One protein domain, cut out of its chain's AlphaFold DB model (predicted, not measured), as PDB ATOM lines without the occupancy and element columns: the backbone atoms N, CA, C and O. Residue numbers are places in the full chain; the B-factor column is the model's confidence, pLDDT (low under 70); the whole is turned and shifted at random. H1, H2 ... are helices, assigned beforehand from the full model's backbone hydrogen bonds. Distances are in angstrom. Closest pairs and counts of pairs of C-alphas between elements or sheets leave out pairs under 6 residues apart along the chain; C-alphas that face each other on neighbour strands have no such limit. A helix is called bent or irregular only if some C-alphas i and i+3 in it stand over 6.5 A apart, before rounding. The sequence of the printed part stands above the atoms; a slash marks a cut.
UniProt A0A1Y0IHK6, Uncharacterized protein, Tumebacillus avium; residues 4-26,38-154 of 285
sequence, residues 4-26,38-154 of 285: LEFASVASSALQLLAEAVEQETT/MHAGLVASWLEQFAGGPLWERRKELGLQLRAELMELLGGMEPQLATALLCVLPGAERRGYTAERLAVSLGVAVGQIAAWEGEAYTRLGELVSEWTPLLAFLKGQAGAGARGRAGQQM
ATOM      1  N   LEU A   4      13.519   3.095 251.574       58.53
ATOM      2  CA  LEU A   4      13.341   4.434 252.141       58.53
ATOM      3  C   LEU A   4      12.157   4.553 253.132       58.53
ATOM      4  O   LEU A   4      12.250   5.298 254.103       58.53
ATOM      5  N   GLU A   5      11.048   3.828 252.938       67.25
ATOM      6  CA  GLU A   5       9.929   3.815 253.898       67.25
ATOM      7  C   GLU A   5      10.290   3.034 255.169       67.25
ATOM      8  O   GLU A   5       9.979   3.475 256.275       67.25
ATOM      9  N   PHE A   6      10.991   1.904 255.028       69.62
ATOM     10  CA  PHE A   6      11.490   1.127 256.167       69.62
ATOM     11  C   PHE A   6      12.502   1.931 256.990       69.62
ATOM     12  O   PHE A   6      12.405   2.002 258.211       69.62
ATOM     13  N   ALA A   7      13.425   2.593 256.307       64.94
ATOM     14  CA  ALA A   7      14.382   3.518 256.884       64.94
ATOM     15  C   ALA A   7      13.739   4.636 257.716       64.94
ATOM     16  O   ALA A   7      14.132   4.868 258.862       64.94
ATOM     17  N   SER A   8      12.710   5.289 257.167       66.69
ATOM     18  CA  SER A   8      11.935   6.306 257.887       66.69
ATOM     19  C   SER A   8      11.290   5.733 259.151       66.69
ATOM     20  O   SER A   8      11.316   6.371 260.205       66.69
ATOM     21  N   VAL A   9      10.742   4.517 259.069       72.62
ATOM     22  CA  VAL A   9      10.120   3.822 260.206       72.62
ATOM     23  C   VAL A   9      11.152   3.463 261.275       72.62
ATOM     24  O   VAL A   9      10.908   3.709 262.455       72.62
ATOM     25  N   ALA A  10      12.309   2.928 260.884       68.06
ATOM     26  CA  ALA A  10      13.382   2.557 261.805       68.06
ATOM     27  C   ALA A  10      13.967   3.787 262.524       68.06
ATOM     28  O   ALA A  10      14.144   3.768 263.743       68.06
ATOM     29  N   SER A  11      14.187   4.885 261.793       68.00
ATOM     30  CA  SER A  11      14.634   6.162 262.364       68.00
ATOM     31  C   SER A  11      13.586   6.762 263.315       68.00
ATOM     32  O   SER A  11      13.917   7.170 264.429       68.00
ATOM     33  N   SER A  12      12.302   6.721 262.937       70.06
ATOM     34  CA  SER A  12      11.192   7.192 263.781       70.06
ATOM     35  C   SER A  12      11.035   6.360 265.057       70.06
ATOM     36  O   SER A  12      10.801   6.914 266.130       70.06
ATOM     37  N   ALA A  13      11.207   5.037 264.972       68.50
ATOM     38  CA  ALA A  13      11.184   4.147 266.131       68.50
ATOM     39  C   ALA A  13      12.319   4.483 267.106       68.50
ATOM     40  O   ALA A  13      12.102   4.579 268.314       68.50
ATOM     41  N   LEU A  14      13.519   4.730 266.575       68.81
ATOM     42  CA  LEU A  14      14.679   5.105 267.374       68.81
ATOM     43  C   LEU A  14      14.501   6.478 268.031       68.81
ATOM     44  O   LEU A  14      14.875   6.651 269.191       68.81
ATOM     45  N   GLN A  15      13.884   7.429 267.330       71.25
ATOM     46  CA  GLN A  15      13.550   8.738 267.884       71.25
ATOM     47  C   GLN A  15      12.549   8.635 269.039       71.25
ATOM     48  O   GLN A  15      12.822   9.158 270.117       71.25
ATOM     49  N   LEU A  16      11.434   7.927 268.842       66.94
ATOM     50  CA  LEU A  16      10.395   7.753 269.860       66.94
ATOM     51  C   LEU A  16      10.942   7.107 271.133       66.94
ATOM     52  O   LEU A  16      10.661   7.560 272.242       66.94
ATOM     53  N   LEU A  17      11.765   6.069 270.983       62.75
ATOM     54  CA  LEU A  17      12.366   5.376 272.119       62.75
ATOM     55  C   LEU A  17      13.416   6.245 272.827       62.75
ATOM     56  O   LEU A  17      13.476   6.245 274.056       62.75
ATOM     57  N   ALA A  18      14.204   7.031 272.084       64.75
ATOM     58  CA  ALA A  18      15.170   7.962 272.666       64.75
ATOM     59  C   ALA A  18      14.489   9.105 273.439       64.75
ATOM     60  O   ALA A  18      14.885   9.413 274.563       64.75
ATOM     61  N   GLU A  19      13.439   9.704 272.875       66.38
ATOM     62  CA  GLU A  19      12.674  10.777 273.521       66.38
ATOM     63  C   GLU A  19      11.935  10.274 274.764       66.38
ATOM     64  O   GLU A  19      11.928  10.945 275.796       66.38
ATOM     65  N   ALA A  20      11.395   9.055 274.721       57.69
ATOM     66  CA  ALA A  20      10.729   8.451 275.866       57.69
ATOM     67  C   ALA A  20      11.687   8.178 277.047       57.69
ATOM     68  O   ALA A  20      11.254   8.221 278.200       57.69
ATOM     69  N   VAL A  21      12.977   7.925 276.782       55.72
ATOM     70  CA  VAL A  21      14.026   7.802 277.814       55.72
ATOM     71  C   VAL A  21      14.421   9.176 278.374       55.72
ATOM     72  O   VAL A  21      14.582   9.319 279.587       55.72
ATOM     73  N   GLU A  22      14.537  10.203 277.527       55.34
ATOM     74  CA  GLU A  22      14.871  11.570 277.953       55.34
ATOM     75  C   GLU A  22      13.744  12.206 278.806       55.34
ATOM     76  O   GLU A  22      14.023  12.842 279.827       55.34
ATOM     77  N   GLN A  23      12.468  11.976 278.473       53.78
ATOM     78  CA  GLN A  23      11.310  12.537 279.194       53.78
ATOM     79  C   GLN A  23      11.118  11.992 280.626       53.78
ATOM     80  O   GLN A  23      10.506  12.651 281.469       53.78
ATOM     81  N   GLU A  24      11.657  10.815 280.953       44.00
ATOM     82  CA  GLU A  24      11.591  10.262 282.314       44.00
ATOM     83  C   GLU A  24      12.488  11.023 283.302       44.00
ATOM     84  O   GLU A  24      12.140  11.168 284.475       44.00
ATOM     85  N   THR A  25      13.590  11.599 282.816       43.84
ATOM     86  CA  THR A  25      14.499  12.417 283.638       43.84
ATOM     87  C   THR A  25      13.910  13.778 284.023       43.84
ATOM     88  O   THR A  25      14.383  14.418 284.958       43.84
ATOM     89  N   THR A  26      12.841  14.209 283.348       43.28
ATOM     90  CA  THR A  26      12.239  15.548 283.471       43.28
ATOM     91  C   THR A  26      10.792  15.517 283.978       43.28
ATOM     92  O   THR A  26      10.034  16.455 283.747       43.28
ATOM     93  N   MET A  38       1.225  11.663 262.273       61.88
ATOM     94  CA  MET A  38       0.496  10.387 262.118       61.88
ATOM     95  C   MET A  38       1.432   9.169 261.970       61.88
ATOM     96  O   MET A  38       1.079   8.064 262.367       61.88
ATOM     97  N   HIS A  39       2.635   9.374 261.424       64.88
ATOM     98  CA  HIS A  39       3.681   8.365 261.315       64.88
ATOM     99  C   HIS A  39       4.251   7.923 262.674       64.88
ATOM    100  O   HIS A  39       4.357   6.728 262.926       64.88
ATOM    101  N   ALA A  40       4.551   8.858 263.574       66.56
ATOM    102  CA  ALA A  40       5.069   8.569 264.909       66.56
ATOM    103  C   ALA A  40       4.061   7.776 265.762       66.56
ATOM    104  O   ALA A  40       4.423   6.770 266.368       66.56
ATOM    105  N   GLY A  41       2.776   8.148 265.724       69.31
ATOM    106  CA  GLY A  41       1.718   7.396 266.414       69.31
ATOM    107  C   GLY A  41       1.556   5.959 265.899       69.31
ATOM    108  O   GLY A  41       1.347   5.034 266.684       69.31
ATOM    109  N   LEU A  42       1.716   5.745 264.588       75.12
ATOM    110  CA  LEU A  42       1.699   4.404 263.992       75.12
ATOM    111  C   LEU A  42       2.894   3.565 264.455       75.12
ATOM    112  O   LEU A  42       2.705   2.433 264.893       75.12
ATOM    113  N   VAL A  43       4.104   4.126 264.412       75.81
ATOM    114  CA  VAL A  43       5.313   3.424 264.860       75.81
ATOM    115  C   VAL A  43       5.232   3.087 266.349       75.81
ATOM    116  O   VAL A  43       5.550   1.962 266.725       75.81
ATOM    117  N   ALA A  44       4.723   3.995 267.185       75.38
ATOM    118  CA  ALA A  44       4.469   3.715 268.596       75.38
ATOM    119  C   ALA A  44       3.529   2.506 268.775       75.38
ATOM    120  O   ALA A  44       3.861   1.567 269.495       75.38
ATOM    121  N   SER A  45       2.412   2.464 268.042       75.19
ATOM    122  CA  SER A  45       1.480   1.329 268.108       75.19
ATOM    123  C   SER A  45       2.113  -0.003 267.680       75.19
ATOM    124  O   SER A  45       1.811  -1.049 268.252       75.19
ATOM    125  N   TRP A  46       3.027   0.011 266.705       83.44
ATOM    126  CA  TRP A  46       3.767  -1.184 266.293       83.44
ATOM    127  C   TRP A  46       4.748  -1.643 267.368       83.44
ATOM    128  O   TRP A  46       4.846  -2.838 267.637       83.44
ATOM    129  N   LEU A  47       5.437  -0.710 268.022       77.88
ATOM    130  CA  LEU A  47       6.332  -1.036 269.127       77.88
ATOM    131  C   LEU A  47       5.563  -1.638 270.321       77.88
ATOM    132  O   LEU A  47       6.052  -2.588 270.922       77.88
ATOM    133  N   GLU A  48       4.346  -1.166 270.624       78.62
ATOM    134  CA  GLU A  48       3.464  -1.779 271.643       78.62
ATOM    135  C   GLU A  48       3.063  -3.211 271.281       78.62
ATOM    136  O   GLU A  48       3.100  -4.106 272.127       78.62
ATOM    137  N   GLN A  49       2.718  -3.445 270.011       80.56
ATOM    138  CA  GLN A  49       2.381  -4.781 269.513       80.56
ATOM    139  C   GLN A  49       3.555  -5.751 269.649       80.56
ATOM    140  O   GLN A  49       3.354  -6.890 270.064       80.56
ATOM    141  N   PHE A  50       4.772  -5.302 269.330       81.50
ATOM    142  CA  PHE A  50       5.979  -6.111 269.493       81.50
ATOM    143  C   PHE A  50       6.281  -6.399 270.969       81.50
ATOM    144  O   PHE A  50       6.624  -7.521 271.332       81.50
ATOM    145  N   ALA A  51       6.120  -5.394 271.831       80.19
ATOM    146  CA  ALA A  51       6.393  -5.496 273.261       80.19
ATOM    147  C   ALA A  51       5.366  -6.344 274.030       80.19
ATOM    148  O   ALA A  51       5.656  -6.799 275.139       80.19
ATOM    149  N   GLY A  52       4.161  -6.520 273.476       80.06
ATOM    150  CA  GLY A  52       3.042  -7.190 274.142       80.06
ATOM    151  C   GLY A  52       2.452  -6.381 275.303       80.06
ATOM    152  O   GLY A  52       1.885  -6.965 276.225       80.06
ATOM    153  N   GLY A  53       2.609  -5.055 275.290       77.31
ATOM    154  CA  GLY A  53       2.224  -4.174 276.392       77.31
ATOM    155  C   GLY A  53       2.465  -2.693 276.082       77.31
ATOM    156  O   GLY A  53       2.963  -2.360 275.005       77.31
ATOM    157  N   PRO A  54       2.102  -1.786 277.003       73.19
ATOM    158  CA  PRO A  54       2.223  -0.353 276.769       73.19
ATOM    159  C   PRO A  54       3.693   0.093 276.746       73.19
ATOM    160  O   PRO A  54       4.509  -0.348 277.560       73.19
ATOM    161  N   LEU A  55       4.044   1.020 275.845       70.56
ATOM    162  CA  LEU A  55       5.453   1.374 275.596       70.56
ATOM    163  C   LEU A  55       6.204   1.881 276.819       70.56
ATOM    164  O   LEU A  55       7.403   1.648 276.945       70.56
ATOM    165  N   TRP A  56       5.531   2.589 277.722       75.50
ATOM    166  CA  TRP A  56       6.181   3.178 278.890       75.50
ATOM    167  C   TRP A  56       6.778   2.125 279.839       75.50
ATOM    168  O   TRP A  56       7.717   2.457 280.559       75.50
ATOM    169  N   GLU A  57       6.303   0.875 279.808       75.31
ATOM    170  CA  GLU A  57       6.844  -0.228 280.616       75.31
ATOM    171  C   GLU A  57       8.158  -0.779 280.048       75.31
ATOM    172  O   GLU A  57       9.057  -1.134 280.808       75.31
ATOM    173  N   ARG A  58       8.291  -0.831 278.713       74.12
ATOM    174  CA  ARG A  58       9.409  -1.509 278.024       74.12
ATOM    175  C   ARG A  58      10.262  -0.618 277.125       74.12
ATOM    176  O   ARG A  58      11.207  -1.095 276.506       74.12
ATOM    177  N   ARG A  59      10.006   0.691 277.077       75.50
ATOM    178  CA  ARG A  59      10.720   1.645 276.203       75.50
ATOM    179  C   ARG A  59      12.243   1.575 276.308       75.50
ATOM    180  O   ARG A  59      12.929   1.711 275.302       75.50
ATOM    181  N   LYS A  60      12.787   1.366 277.513       75.75
ATOM    182  CA  LYS A  60      14.240   1.325 277.737       75.75
ATOM    183  C   LYS A  60      14.841   0.048 277.157       75.75
ATOM    184  O   LYS A  60      15.875   0.112 276.505       75.75
ATOM    185  N   GLU A  61      14.179  -1.083 277.380       79.81
ATOM    186  CA  GLU A  61      14.561  -2.387 276.834       79.81
ATOM    187  C   GLU A  61      14.500  -2.367 275.304       79.81
ATOM    188  O   GLU A  61      15.502  -2.640 274.652       79.81
ATOM    189  N   LEU A  62      13.379  -1.913 274.735       77.31
ATOM    190  CA  LEU A  62      13.206  -1.778 273.286       77.31
ATOM    191  C   LEU A  62      14.203  -0.794 272.671       77.31
ATOM    192  O   LEU A  62      14.711  -1.037 271.583       77.31
ATOM    193  N   GLY A  63      14.510   0.311 273.357       77.25
ATOM    194  CA  GLY A  63      15.510   1.277 272.903       77.25
ATOM    195  C   GLY A  63      16.920   0.687 272.869       77.25
ATOM    196  O   GLY A  63      17.663   0.926 271.917       77.25
ATOM    197  N   LEU A  64      17.288  -0.108 273.881       81.25
ATOM    198  CA  LEU A  64      18.563  -0.827 273.909       81.25
ATOM    199  C   LEU A  64      18.619  -1.913 272.834       81.25
ATOM    200  O   LEU A  64      19.627  -2.005 272.139       81.25
ATOM    201  N   GLN A  65      17.537  -2.674 272.660       83.56
ATOM    202  CA  GLN A  65      17.428  -3.699 271.628       83.56
ATOM    203  C   GLN A  65      17.543  -3.092 270.227       83.56
ATOM    204  O   GLN A  65      18.400  -3.507 269.454       83.56
ATOM    205  N   LEU A  66      16.753  -2.061 269.915       82.12
ATOM    206  CA  LEU A  66      16.788  -1.395 268.612       82.12
ATOM    207  C   LEU A  66      18.174  -0.822 268.312       82.12
ATOM    208  O   LEU A  66      18.653  -0.902 267.184       82.12
ATOM    209  N   ARG A  67      18.835  -0.249 269.324       79.56
ATOM    210  CA  ARG A  67      20.201   0.254 269.187       79.56
ATOM    211  C   ARG A  67      21.200  -0.875 268.944       79.56
ATOM    212  O   ARG A  67      22.084  -0.692 268.117       79.56
ATOM    213  N   ALA A  68      21.094  -1.989 269.663       81.94
ATOM    214  CA  ALA A  68      21.975  -3.139 269.481       81.94
ATOM    215  C   ALA A  68      21.835  -3.715 268.066       81.94
ATOM    216  O   ALA A  68      22.834  -3.803 267.357       81.94
ATOM    217  N   GLU A  69      20.600  -3.974 267.627       84.75
ATOM    218  CA  GLU A  69      20.304  -4.464 266.277       84.75
ATOM    219  C   GLU A  69      20.809  -3.481 265.206       84.75
ATOM    220  O   GLU A  69      21.467  -3.884 264.251       84.75
ATOM    221  N   LEU A  70      20.586  -2.170 265.374       83.06
ATOM    222  CA  LEU A  70      21.073  -1.173 264.417       83.06
ATOM    223  C   LEU A  70      22.608  -1.133 264.352       83.06
ATOM    224  O   LEU A  70      23.165  -1.043 263.262       83.06
ATOM    225  N   MET A  71      23.299  -1.192 265.493       83.12
ATOM    226  CA  MET A  71      24.766  -1.173 265.532       83.12
ATOM    227  C   MET A  71      25.377  -2.427 264.908       83.12
ATOM    228  O   MET A  71      26.418  -2.329 264.261       83.12
ATOM    229  N   GLU A  72      24.732  -3.581 265.070       84.56
ATOM    230  CA  GLU A  72      25.133  -4.823 264.411       84.56
ATOM    231  C   GLU A  72      25.029  -4.697 262.886       84.56
ATOM    232  O   GLU A  72      26.007  -4.944 262.180       84.56
ATOM    233  N   LEU A  73      23.892  -4.208 262.377       83.38
ATOM    234  CA  LEU A  73      23.708  -3.999 260.937       83.38
ATOM    235  C   LEU A  73      24.674  -2.951 260.376       83.38
ATOM    236  O   LEU A  73      25.229  -3.141 259.297       83.38
ATOM    237  N   LEU A  74      24.914  -1.864 261.116       84.56
ATOM    238  CA  LEU A  74      25.888  -0.838 260.743       84.56
ATOM    239  C   LEU A  74      27.318  -1.387 260.672       84.56
ATOM    240  O   LEU A  74      28.093  -0.939 259.830       84.56
ATOM    241  N   GLY A  75      27.665  -2.362 261.518       83.12
ATOM    242  CA  GLY A  75      28.956  -3.053 261.470       83.12
ATOM    243  C   GLY A  75      29.171  -3.871 260.193       83.12
ATOM    244  O   GLY A  75      30.315  -4.118 259.817       83.12
ATOM    245  N   GLY A  76      28.087  -4.257 259.511       81.50
ATOM    246  CA  GLY A  76      28.112  -4.951 258.222       81.50
ATOM    247  C   GLY A  76      28.124  -4.035 256.992       81.50
ATOM    248  O   GLY A  76      28.178  -4.545 255.874       81.50
ATOM    249  N   MET A  77      28.063  -2.711 257.169       85.06
ATOM    250  CA  MET A  77      28.038  -1.733 256.075       85.06
ATOM    251  C   MET A  77      29.399  -1.084 255.840       85.06
ATOM    252  O   MET A  77      30.252  -1.007 256.725       85.06
ATOM    253  N   GLU A  78      29.583  -0.519 254.647       88.69
ATOM    254  CA  GLU A  78      30.713   0.351 254.372       88.69
ATOM    255  C   GLU A  78      30.705   1.569 255.327       88.69
ATOM    256  O   GLU A  78      29.663   2.215 255.505       88.69
ATOM    257  N   PRO A  79      31.859   1.966 255.903       85.50
ATOM    258  CA  PRO A  79      31.917   3.006 256.937       85.50
ATOM    259  C   PRO A  79      31.301   4.354 256.537       85.50
ATOM    260  O   PRO A  79      30.729   5.056 257.370       85.50
ATOM    261  N   GLN A  80      31.400   4.720 255.257       88.06
ATOM    262  CA  GLN A  80      30.824   5.955 254.714       88.06
ATOM    263  C   GLN A  80      29.288   5.937 254.711       88.06
ATOM    264  O   GLN A  80      28.670   6.950 255.036       88.06
ATOM    265  N   LEU A  81      28.681   4.779 254.430       85.88
ATOM    266  CA  LEU A  81      27.233   4.581 254.451       85.88
ATOM    267  C   LEU A  81      26.720   4.607 255.892       85.88
ATOM    268  O   LEU A  81      25.797   5.352 256.213       85.88
ATOM    269  N   ALA A  82      27.393   3.875 256.784       84.12
ATOM    270  CA  ALA A  82      27.067   3.853 258.207       84.12
ATOM    271  C   ALA A  82      27.140   5.252 258.839       84.12
ATOM    272  O   ALA A  82      26.249   5.661 259.583       84.12
ATOM    273  N   THR A  83      28.181   6.021 258.509       84.25
ATOM    274  CA  THR A  83      28.361   7.384 259.029       84.25
ATOM    275  C   THR A  83      27.306   8.342 258.477       84.25
ATOM    276  O   THR A  83      26.755   9.138 259.238       84.25
ATOM    277  N   ALA A  84      26.982   8.248 257.181       84.94
ATOM    278  CA  ALA A  84      25.911   9.039 256.581       84.94
ATOM    279  C   ALA A  84      24.560   8.756 257.261       84.94
ATOM    280  O   ALA A  84      23.870   9.698 257.646       84.94
ATOM    281  N   LEU A  85      24.241   7.480 257.507       82.31
ATOM    282  CA  LEU A  85      23.023   7.057 258.202       82.31
ATOM    283  C   LEU A  85      22.934   7.626 259.627       82.31
ATOM    284  O   LEU A  85      21.905   8.163 260.035       82.31
ATOM    285  N   LEU A  86      24.030   7.542 260.386       80.81
ATOM    286  CA  LEU A  86      24.088   8.032 261.765       80.81
ATOM    287  C   LEU A  86      23.907   9.551 261.861       80.81
ATOM    288  O   LEU A  86      23.288  10.024 262.814       80.81
ATOM    289  N   CYS A  87      24.417  10.319 260.894       78.00
ATOM    290  CA  CYS A  87      24.285  11.779 260.877       78.00
ATOM    291  C   CYS A  87      22.854  12.274 260.626       78.00
ATOM    292  O   CYS A  87      22.563  13.435 260.901       78.00
ATOM    293  N   VAL A  88      21.964  11.416 260.131       71.19
ATOM    294  CA  VAL A  88      20.563  11.767 259.851       71.19
ATOM    295  C   VAL A  88      19.655  11.446 261.039       71.19
ATOM    296  O   VAL A  88      18.517  11.912 261.111       71.19
ATOM    297  N   LEU A  89      20.158  10.702 262.028       72.25
ATOM    298  CA  LEU A  89      19.402  10.442 263.242       72.25
ATOM    299  C   LEU A  89      19.105  11.770 263.967       72.25
ATOM    300  O   LEU A  89      20.014  12.581 264.159       72.25
ATOM    301  N   PRO A  90      17.879  11.989 264.469       60.38
ATOM    302  CA  PRO A  90      17.497  13.245 265.128       60.38
ATOM    303  C   PRO A  90      18.422  13.649 266.289       60.38
ATOM    304  O   PRO A  90      18.695  14.826 266.520       60.38
ATOM    305  N   GLY A  91      18.973  12.666 267.012       65.88
ATOM    306  CA  GLY A  91      19.948  12.904 268.079       65.88
ATOM    307  C   GLY A  91      21.332  13.366 267.596       65.88
ATOM    308  O   GLY A  91      22.099  13.902 268.399       65.88
ATOM    309  N   ALA A  92      21.672  13.154 266.327       69.69
ATOM    310  CA  ALA A  92      22.909  13.617 265.709       69.69
ATOM    311  C   ALA A  92      22.803  15.101 265.329       69.69
ATOM    312  O   ALA A  92      23.690  15.885 265.678       69.69
ATOM    313  N   GLU A  93      21.667  15.514 264.758       66.88
ATOM    314  CA  GLU A  93      21.389  16.919 264.439       66.88
ATOM    315  C   GLU A  93      21.395  17.798 265.699       66.88
ATOM    316  O   GLU A  93      22.054  18.839 265.715       66.88
ATOM    317  N   ARG A  94      20.794  17.335 266.812       67.31
ATOM    318  CA  ARG A  94      20.855  18.032 268.120       67.31
ATOM    319  C   ARG A  94      22.283  18.279 268.621       67.31
ATOM    320  O   ARG A  94      22.517  19.215 269.379       67.31
ATOM    321  N   ARG A  95      23.236  17.436 268.219       69.00
ATOM    322  CA  ARG A  95      24.661  17.535 268.577       69.00
ATOM    323  C   ARG A  95      25.489  18.258 267.504       69.00
ATOM    324  O   ARG A  95      26.711  18.332 267.613       69.00
ATOM    325  N   GLY A  96      24.837  18.799 266.474       73.56
ATOM    326  CA  GLY A  96      25.480  19.519 265.378       73.56
ATOM    327  C   GLY A  96      26.229  18.615 264.397       73.56
ATOM    328  O   GLY A  96      27.136  19.093 263.711       73.56
ATOM    329  N   TYR A  97      25.896  17.323 264.345       78.56
ATOM    330  CA  TYR A  97      26.351  16.409 263.299       78.56
ATOM    331  C   TYR A  97      25.353  16.472 262.146       78.56
ATOM    332  O   TYR A  97      24.365  15.749 262.136       78.56
ATOM    333  N   THR A  98      25.587  17.389 261.207       82.88
ATOM    334  CA  THR A  98      24.737  17.563 260.023       82.88
ATOM    335  C   THR A  98      25.414  17.008 258.773       82.88
ATOM    336  O   THR A  98      26.641  16.878 258.726       82.88
ATOM    337  N   ALA A  99      24.624  16.730 257.731       80.31
ATOM    338  CA  ALA A  99      25.136  16.287 256.435       80.31
ATOM    339  C   ALA A  99      26.126  17.297 255.826       80.31
ATOM    340  O   ALA A  99      27.131  16.903 255.242       80.31
ATOM    341  N   GLU A 100      25.896  18.599 256.016       82.88
ATOM    342  CA  GLU A 100      26.792  19.658 255.545       82.88
ATOM    343  C   GLU A 100      28.142  19.610 256.263       82.88
ATOM    344  O   GLU A 100      29.194  19.715 255.631       82.88
ATOM    345  N   ARG A 101      28.134  19.399 257.582       82.69
ATOM    346  CA  ARG A 101      29.364  19.296 258.371       82.69
ATOM    347  C   ARG A 101      30.137  18.020 258.050       82.69
ATOM    348  O   ARG A 101      31.367  18.057 257.983       82.69
ATOM    349  N   LEU A 102      29.431  16.911 257.834       84.25
ATOM    350  CA  LEU A 102      30.033  15.653 257.401       84.25
ATOM    351  C   LEU A 102      30.685  15.808 256.021       84.25
ATOM    352  O   LEU A 102      31.842  15.436 255.850       84.25
ATOM    353  N   ALA A 103      29.983  16.436 255.073       83.19
ATOM    354  CA  ALA A 103      30.493  16.718 253.734       83.19
ATOM    355  C   ALA A 103      31.790  17.541 253.775       83.19
ATOM    356  O   ALA A 103      32.779  17.168 253.146       83.19
ATOM    357  N   VAL A 104      31.821  18.609 254.584       86.00
ATOM    358  CA  VAL A 104      33.027  19.429 254.798       86.00
ATOM    359  C   VAL A 104      34.165  18.609 255.409       86.00
ATOM    360  O   VAL A 104      35.296  18.702 254.942       86.00
ATOM    361  N   SER A 105      33.875  17.790 256.421       85.25
ATOM    362  CA  SER A 105      34.893  16.997 257.130       85.25
ATOM    363  C   SER A 105      35.528  15.925 256.240       85.25
ATOM    364  O   SER A 105      36.707  15.623 256.389       85.25
ATOM    365  N   LEU A 106      34.753  15.368 255.308       83.06
ATOM    366  CA  LEU A 106      35.204  14.344 254.363       83.06
ATOM    367  C   LEU A 106      35.704  14.923 253.029       83.06
ATOM    368  O   LEU A 106      36.196  14.173 252.191       83.06
ATOM    369  N   GLY A 107      35.581  16.237 252.812       86.62
ATOM    370  CA  GLY A 107      35.974  16.886 251.559       86.62
ATOM    371  C   GLY A 107      35.113  16.485 250.355       86.62
ATOM    372  O   GLY A 107      35.605  16.470 249.228       86.62
ATOM    373  N   VAL A 108      33.838  16.148 250.576       89.00
ATOM    374  CA  VAL A 108      32.897  15.703 249.534       89.00
ATOM    375  C   VAL A 108      31.720  16.666 249.381       89.00
ATOM    376  O   VAL A 108      31.473  17.525 250.224       89.00
ATOM    377  N   ALA A 109      30.965  16.535 248.289       88.81
ATOM    378  CA  ALA A 109      29.742  17.307 248.093       88.81
ATOM    379  C   ALA A 109      28.615  16.815 249.016       88.81
ATOM    380  O   ALA A 109      28.459  15.617 249.230       88.81
ATOM    381  N   VAL A 110      27.751  17.723 249.482       82.81
ATOM    382  CA  VAL A 110      26.568  17.363 250.298       82.81
ATOM    383  C   VAL A 110      25.652  16.375 249.563       82.81
ATOM    384  O   VAL A 110      25.110  15.460 250.174       82.81
ATOM    385  N   GLY A 111      25.545  16.491 248.235       83.31
ATOM    386  CA  GLY A 111      24.801  15.530 247.414       83.31
ATOM    387  C   GLY A 111      25.369  14.105 247.455       83.31
ATOM    388  O   GLY A 111      24.608  13.153 247.331       83.31
ATOM    389  N   GLN A 112      26.676  13.943 247.692       84.25
ATOM    390  CA  GLN A 112      27.297  12.628 247.874       84.25
ATOM    391  C   GLN A 112      26.907  12.005 249.220       84.25
ATOM    392  O   GLN A 112      26.672  10.804 249.279       84.25
ATOM    393  N   ILE A 113      26.780  12.816 250.279       83.94
ATOM    394  CA  ILE A 113      26.279  12.347 251.580       83.94
ATOM    395  C   ILE A 113      24.838  11.851 251.450       83.94
ATOM    396  O   ILE A 113      24.525  10.777 251.947       83.94
ATOM    397  N   ALA A 114      23.988  12.584 250.725       80.94
ATOM    398  CA  ALA A 114      22.610  12.163 250.465       80.94
ATOM    399  C   ALA A 114      22.535  10.866 249.633       80.94
ATOM    400  O   ALA A 114      21.658  10.034 249.854       80.94
ATOM    401  N   ALA A 115      23.465  10.668 248.691       84.50
ATOM    402  CA  ALA A 115      23.563   9.419 247.938       84.50
ATOM    403  C   ALA A 115      23.961   8.240 248.844       84.50
ATOM    404  O   ALA A 115      23.314   7.196 248.803       84.50
ATOM    405  N   TRP A 116      24.972   8.428 249.699       86.50
ATOM    406  CA  TRP A 116      25.381   7.429 250.689       86.50
ATOM    407  C   TRP A 116      24.288   7.127 251.709       86.50
ATOM    408  O   TRP A 116      24.109   5.978 252.080       86.50
ATOM    409  N   GLU A 117      23.532   8.129 252.144       84.56
ATOM    410  CA  GLU A 117      22.369   7.936 253.006       84.56
ATOM    411  C   GLU A 117      21.319   7.039 252.326       84.56
ATOM    412  O   GLU A 117      20.877   6.053 252.914       84.56
ATOM    413  N   GLY A 118      20.951   7.345 251.076       78.44
ATOM    414  CA  GLY A 118      19.994   6.539 250.315       78.44
ATOM    415  C   GLY A 118      20.449   5.086 250.150       78.44
ATOM    416  O   GLY A 118      19.666   4.163 250.363       78.44
ATOM    417  N   GLU A 119      21.728   4.884 249.835       82.56
ATOM    418  CA  GLU A 119      22.332   3.556 249.718       82.56
ATOM    419  C   GLU A 119      22.402   2.827 251.071       82.56
ATOM    420  O   GLU A 119      22.081   1.641 251.147       82.56
ATOM    421  N   ALA A 120      22.730   3.531 252.159       82.75
ATOM    422  CA  ALA A 120      22.742   2.977 253.512       82.75
ATOM    423  C   ALA A 120      21.360   2.459 253.928       82.75
ATOM    424  O   ALA A 120      21.256   1.400 254.543       82.75
ATOM    425  N   TYR A 121      20.290   3.166 253.564       79.25
ATOM    426  CA  TYR A 121      18.921   2.727 253.830       79.25
ATOM    427  C   TYR A 121      18.529   1.473 253.046       79.25
ATOM    428  O   TYR A 121      17.905   0.572 253.613       79.25
ATOM    429  N   THR A 122      18.927   1.384 251.777       79.69
ATOM    430  CA  THR A 122      18.777   0.159 250.979       79.69
ATOM    431  C   THR A 122      19.515  -1.006 251.632       79.69
ATOM    432  O   THR A 122      18.903  -2.035 251.926       79.69
ATOM    433  N   ARG A 123      20.793  -0.816 251.983       80.12
ATOM    434  CA  ARG A 123      21.596  -1.839 252.668       80.12
ATOM    435  C   ARG A 123      21.021  -2.247 254.017       80.12
ATOM    436  O   ARG A 123      21.033  -3.429 254.345       80.12
ATOM    437  N   LEU A 124      20.472  -1.304 254.782       81.38
ATOM    438  CA  LEU A 124      19.797  -1.606 256.042       81.38
ATOM    439  C   LEU A 124      18.620  -2.550 255.803       81.38
ATOM    440  O   LEU A 124      18.462  -3.529 256.522       81.38
ATOM    441  N   GLY A 125      17.823  -2.290 254.766       77.19
ATOM    442  CA  GLY A 125      16.752  -3.185 254.347       77.19
ATOM    443  C   GLY A 125      17.261  -4.585 254.002       77.19
ATOM    444  O   GLY A 125      16.656  -5.563 254.434       77.19
ATOM    445  N   GLU A 126      18.357  -4.705 253.260       80.69
ATOM    446  CA  GLU A 126      18.924  -5.994 252.836       80.69
ATOM    447  C   GLU A 126      19.504  -6.822 253.990       80.69
ATOM    448  O   GLU A 126      19.330  -8.039 254.009       80.69
ATOM    449  N   LEU A 127      20.169  -6.175 254.951       81.00
ATOM    450  CA  LEU A 127      20.871  -6.850 256.049       81.00
ATOM    451  C   LEU A 127      19.942  -7.311 257.184       81.00
ATOM    452  O   LEU A 127      20.328  -8.161 257.985       81.00
ATOM    453  N   VAL A 128      18.716  -6.781 257.255       81.12
ATOM    454  CA  VAL A 128      17.718  -7.213 258.245       81.12
ATOM    455  C   VAL A 128      17.427  -8.704 258.096       81.12
ATOM    456  O   VAL A 128      16.982  -9.168 257.043       81.12
ATOM    457  N   SER A 129      17.615  -9.432 259.192       77.31
ATOM    458  CA  SER A 129      17.482 -10.886 259.260       77.31
ATOM    459  C   SER A 129      16.730 -11.326 260.521       77.31
ATOM    460  O   SER A 129      16.249 -10.503 261.300       77.31
ATOM    461  N   GLU A 130      16.629 -12.639 260.728       67.94
ATOM    462  CA  GLU A 130      16.070 -13.244 261.946       67.94
ATOM    463  C   GLU A 130      16.828 -12.859 263.232       67.94
ATOM    464  O   GLU A 130      16.241 -12.879 264.311       67.94
ATOM    465  N   TRP A 131      18.094 -12.444 263.108       72.38
ATOM    466  CA  TRP A 131      18.946 -11.986 264.212       72.38
ATOM    467  C   TRP A 131      18.651 -10.541 264.638       72.38
ATOM    468  O   TRP A 131      19.057 -10.119 265.715       72.38
ATOM    469  N   THR A 132      17.871  -9.809 263.837       81.94
ATOM    470  CA  THR A 132      17.381  -8.456 264.142       81.94
ATOM    471  C   THR A 132      15.851  -8.450 264.228       81.94
ATOM    472  O   THR A 132      15.180  -7.941 263.321       81.94
ATOM    473  N   PRO A 133      15.260  -9.094 265.251       79.25
ATOM    474  CA  PRO A 133      13.826  -9.370 265.294       79.25
ATOM    475  C   PRO A 133      12.957  -8.109 265.356       79.25
ATOM    476  O   PRO A 133      11.887  -8.086 264.740       79.25
ATOM    477  N   LEU A 134      13.393  -7.050 266.045       81.38
ATOM    478  CA  LEU A 134      12.626  -5.806 266.125       81.38
ATOM    479  C   LEU A 134      12.649  -5.059 264.785       81.38
ATOM    480  O   LEU A 134      11.601  -4.637 264.291       81.38
ATOM    481  N   LEU A 135      13.815  -4.947 264.148       81.94
ATOM    482  CA  LEU A 135      13.931  -4.343 262.819       81.94
ATOM    483  C   LEU A 135      13.208  -5.167 261.743       81.94
ATOM    484  O   LEU A 135      12.551  -4.588 260.875       81.94
ATOM    485  N   ALA A 136      13.249  -6.499 261.822       82.38
ATOM    486  CA  ALA A 136      12.502  -7.391 260.933       82.38
ATOM    487  C   ALA A 136      10.987  -7.210 261.081       82.38
ATOM    488  O   ALA A 136      10.272  -7.124 260.077       82.38
ATOM    489  N   PHE A 137      10.497  -7.078 262.316       82.50
ATOM    490  CA  PHE A 137       9.095  -6.773 262.581       82.50
ATOM    491  C   PHE A 137       8.691  -5.410 262.002       82.50
ATOM    492  O   PHE A 137       7.702  -5.323 261.271       82.50
ATOM    493  N   LEU A 138       9.475  -4.355 262.252       82.25
ATOM    494  CA  LEU A 138       9.211  -3.011 261.723       82.25
ATOM    495  C   LEU A 138       9.241  -2.978 260.187       82.25
ATOM    496  O   LEU A 138       8.386  -2.341 259.568       82.25
ATOM    497  N   LYS A 139      10.162  -3.720 259.560       81.25
ATOM    498  CA  LYS A 139      10.213  -3.921 258.103       81.25
ATOM    499  C   LYS A 139       8.948  -4.603 257.585       81.25
ATOM    500  O   LYS A 139       8.379  -4.171 256.581       81.25
ATOM    501  N   GLY A 140       8.478  -5.636 258.285       78.00
ATOM    502  CA  GLY A 140       7.226  -6.328 257.981       78.00
ATOM    503  C   GLY A 140       6.005  -5.407 258.065       78.00
ATOM    504  O   GLY A 140       5.184  -5.400 257.147       78.00
ATOM    505  N   GLN A 141       5.917  -4.582 259.111       81.12
ATOM    506  CA  GLN A 141       4.825  -3.621 259.306       81.12
ATOM    507  C   GLN A 141       4.834  -2.499 258.264       81.12
ATOM    508  O   GLN A 141       3.788  -2.184 257.692       81.12
ATOM    509  N   ALA A 142       6.009  -1.951 257.944       77.00
ATOM    510  CA  ALA A 142       6.165  -0.970 256.873       77.00
ATOM    511  C   ALA A 142       5.689  -1.538 255.521       77.00
ATOM    512  O   ALA A 142       4.925  -0.893 254.801       77.00
ATOM    513  N   GLY A 143       6.048  -2.791 255.213       71.06
ATOM    514  CA  GLY A 143       5.589  -3.482 254.005       71.06
ATOM    515  C   GLY A 143       4.088  -3.808 253.998       71.06
ATOM    516  O   GLY A 143       3.441  -3.711 252.952       71.06
ATOM    517  N   ALA A 144       3.513  -4.178 255.145       67.38
ATOM    518  CA  ALA A 144       2.092  -4.502 255.286       67.38
ATOM    519  C   ALA A 144       1.193  -3.256 255.234       67.38
ATOM    520  O   ALA A 144       0.159  -3.278 254.565       67.38
ATOM    521  N   GLY A 145       1.598  -2.150 255.864       58.03
ATOM    522  CA  GLY A 145       0.874  -0.875 255.831       58.03
ATOM    523  C   GLY A 145       0.775  -0.280 254.424       58.03
ATOM    524  O   GLY A 145      -0.256   0.283 254.054       58.03
ATOM    525  N   ALA A 146       1.804  -0.476 253.599       52.84
ATOM    526  CA  ALA A 146       1.797  -0.049 252.206       52.84
ATOM    527  C   ALA A 146       0.923  -0.961 251.308       52.84
ATOM    528  O   ALA A 146       0.223  -0.466 250.423       52.84
ATOM    529  N   ARG A 147       0.834  -2.270 251.606       48.62
ATOM    530  CA  ARG A 147      -0.146  -3.185 250.980       48.62
ATOM    531  C   ARG A 147      -1.590  -2.888 251.397       48.62
ATOM    532  O   ARG A 147      -2.481  -2.986 250.563       48.62
ATOM    533  N   GLY A 148      -1.826  -2.488 252.647       43.00
ATOM    534  CA  GLY A 148      -3.144  -2.063 253.132       43.00
ATOM    535  C   GLY A 148      -3.633  -0.768 252.475       43.00
ATOM    536  O   GLY A 148      -4.807  -0.663 252.133       43.00
ATOM    537  N   ARG A 149      -2.725   0.183 252.209       44.66
ATOM    538  CA  ARG A 149      -3.035   1.401 251.438       44.66
ATOM    539  C   ARG A 149      -3.256   1.116 249.951       44.66
ATOM    540  O   ARG A 149      -4.197   1.655 249.386       44.66
ATOM    541  N   ALA A 150      -2.467   0.228 249.343       38.16
ATOM    542  CA  ALA A 150      -2.690  -0.209 247.962       38.16
ATOM    543  C   ALA A 150      -4.000  -1.013 247.800       38.16
ATOM    544  O   ALA A 150      -4.696  -0.859 246.802       38.16
ATOM    545  N   GLY A 151      -4.371  -1.824 248.799       37.06
ATOM    546  CA  GLY A 151      -5.634  -2.570 248.834       37.06
ATOM    547  C   GLY A 151      -6.862  -1.684 249.066       37.06
ATOM    548  O   GLY A 151      -7.883  -1.892 248.423       37.06
ATOM    549  N   GLN A 152      -6.754  -0.644 249.901       35.41
ATOM    550  CA  GLN A 152      -7.816   0.362 250.058       35.41
ATOM    551  C   GLN A 152      -7.981   1.262 248.828       35.41
ATOM    552  O   GLN A 152      -9.065   1.792 248.615       35.41
ATOM    553  N   GLN A 153      -6.942   1.410 248.001       37.84
ATOM    554  CA  GLN A 153      -7.019   2.163 246.747       37.84
ATOM    555  C   GLN A 153      -7.586   1.333 245.579       37.84
ATOM    556  O   GLN A 153      -7.997   1.908 244.575       37.84
ATOM    557  N   MET A 154      -7.643  -0.002 245.705       37.12
ATOM    558  CA  MET A 154      -8.268  -0.899 244.719       37.12
ATOM    559  C   MET A 154      -9.754  -1.180 244.984       37.12
ATOM    560  O   MET A 154     -10.447  -1.581 244.055       37.12
TER     561      MET A 154
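Overview. This is residues 4 to 26 and 38 to 154 of the 285 residues of an uncharacterized protein of Tumebacillus avium (UniProt A0A1Y0IHK6). The longest helix, H8, packs with its first part on a core of three mutually crossing helices, H1, H2 and H3, while its last residues, 147 to 154, stick out as an arm. A second, smaller cluster of H4, H6 and H7 joins this core through H7, which crosses the beginning of H1; the short H5 is near H1. The printed part has 140 residues, with eight named helices, H1 to H8 in chain order, and no named strand; the class is all helix. The whole is compact, with a radius of gyration of the C-alphas of 15.8 A and spans of 46 by 46 by 29 A.

Along the chain. H8, residues 133 to 154, is 31.4 A long and ends at C-alpha 154 (-8.268, -0.899, 244.719). H1, residues 4 to 24, is 30.8 A long and begins at C-alpha 4 (13.341, 4.434, 252.141). H2 is residues 38 to 51, 20.3 A. H3, residues 55 to 75, is 27.8 A long; it is irregular, with C-alphas 57 and 60 8.1 A apart, and has a kink of 37 degrees near residue 62. H4 is residues 79 to 88, H5 residues 90 to 93 and H6 residues 99 to 106. H7, residues 110 to 127, is 25.5 A long and begins at C-alpha 110 (26.568, 17.363, 250.298).

Arrangement. H8 touches H1 with residues 135 to 143 alone, at a steep tilt of 57 degrees, opposite ways; the closest C-alphas, of Phe 6 and Lys 139, are 5.6 A apart. H8 also touches H2 (Trp 46 and Leu 138, closest C-alphas, 7.3 A) and H3 (Leu 66 and Leu 134, closest C-alphas, 6.6 A). H1 touches H3 at a steep tilt of 48 degrees, opposite ways, with the C-alphas of Leu 17 and Gly 63 closest at 5.2 A. H1 and H2 touch, about perpendicular at 76 degrees, closest at the C-alphas of Ala 13 and Val 43, 6.1 A. H7 touches H1 with residues 118 to 125 alone, about perpendicular at 89 degrees, closest at the C-alphas of Ala 7 and Tyr 121, 5.5 A. H7 touches H4, closest at the C-alphas of Leu 81 and Ala 120, 4.9 A, and H6, closest at those of Ala 103 and Val 110, 5.3 A. H5 is close to H1 but not clearly touching, with the C-alphas of Gln 15 and Pro 90 closest at 6.6 A. Among the pairs apart are H2 and H7, and H6 and H8. Every O i to N i+4 pair is within hydrogen-bond range in H2, H6, H7 and H8, against 16 of 17 in H1, 15 of 17 in H3 and 5 of 6 in H4; H5 is too short for such a pair.

Size, cuts and confidence. The two C-alphas farthest apart, of Ser 105 and Met 154, are 48.3 A apart. Residues 27 to 37 are not printed, and C-alphas 26 and 38 are 24.9 A apart across this cut, which lies in the link from H1 to H2. The links that are printed whole are tight. The mean pLDDT of the printed part is 73.8; 42 residues are under 70, among them 16 to 26, 90 to 95 and 144 to 154.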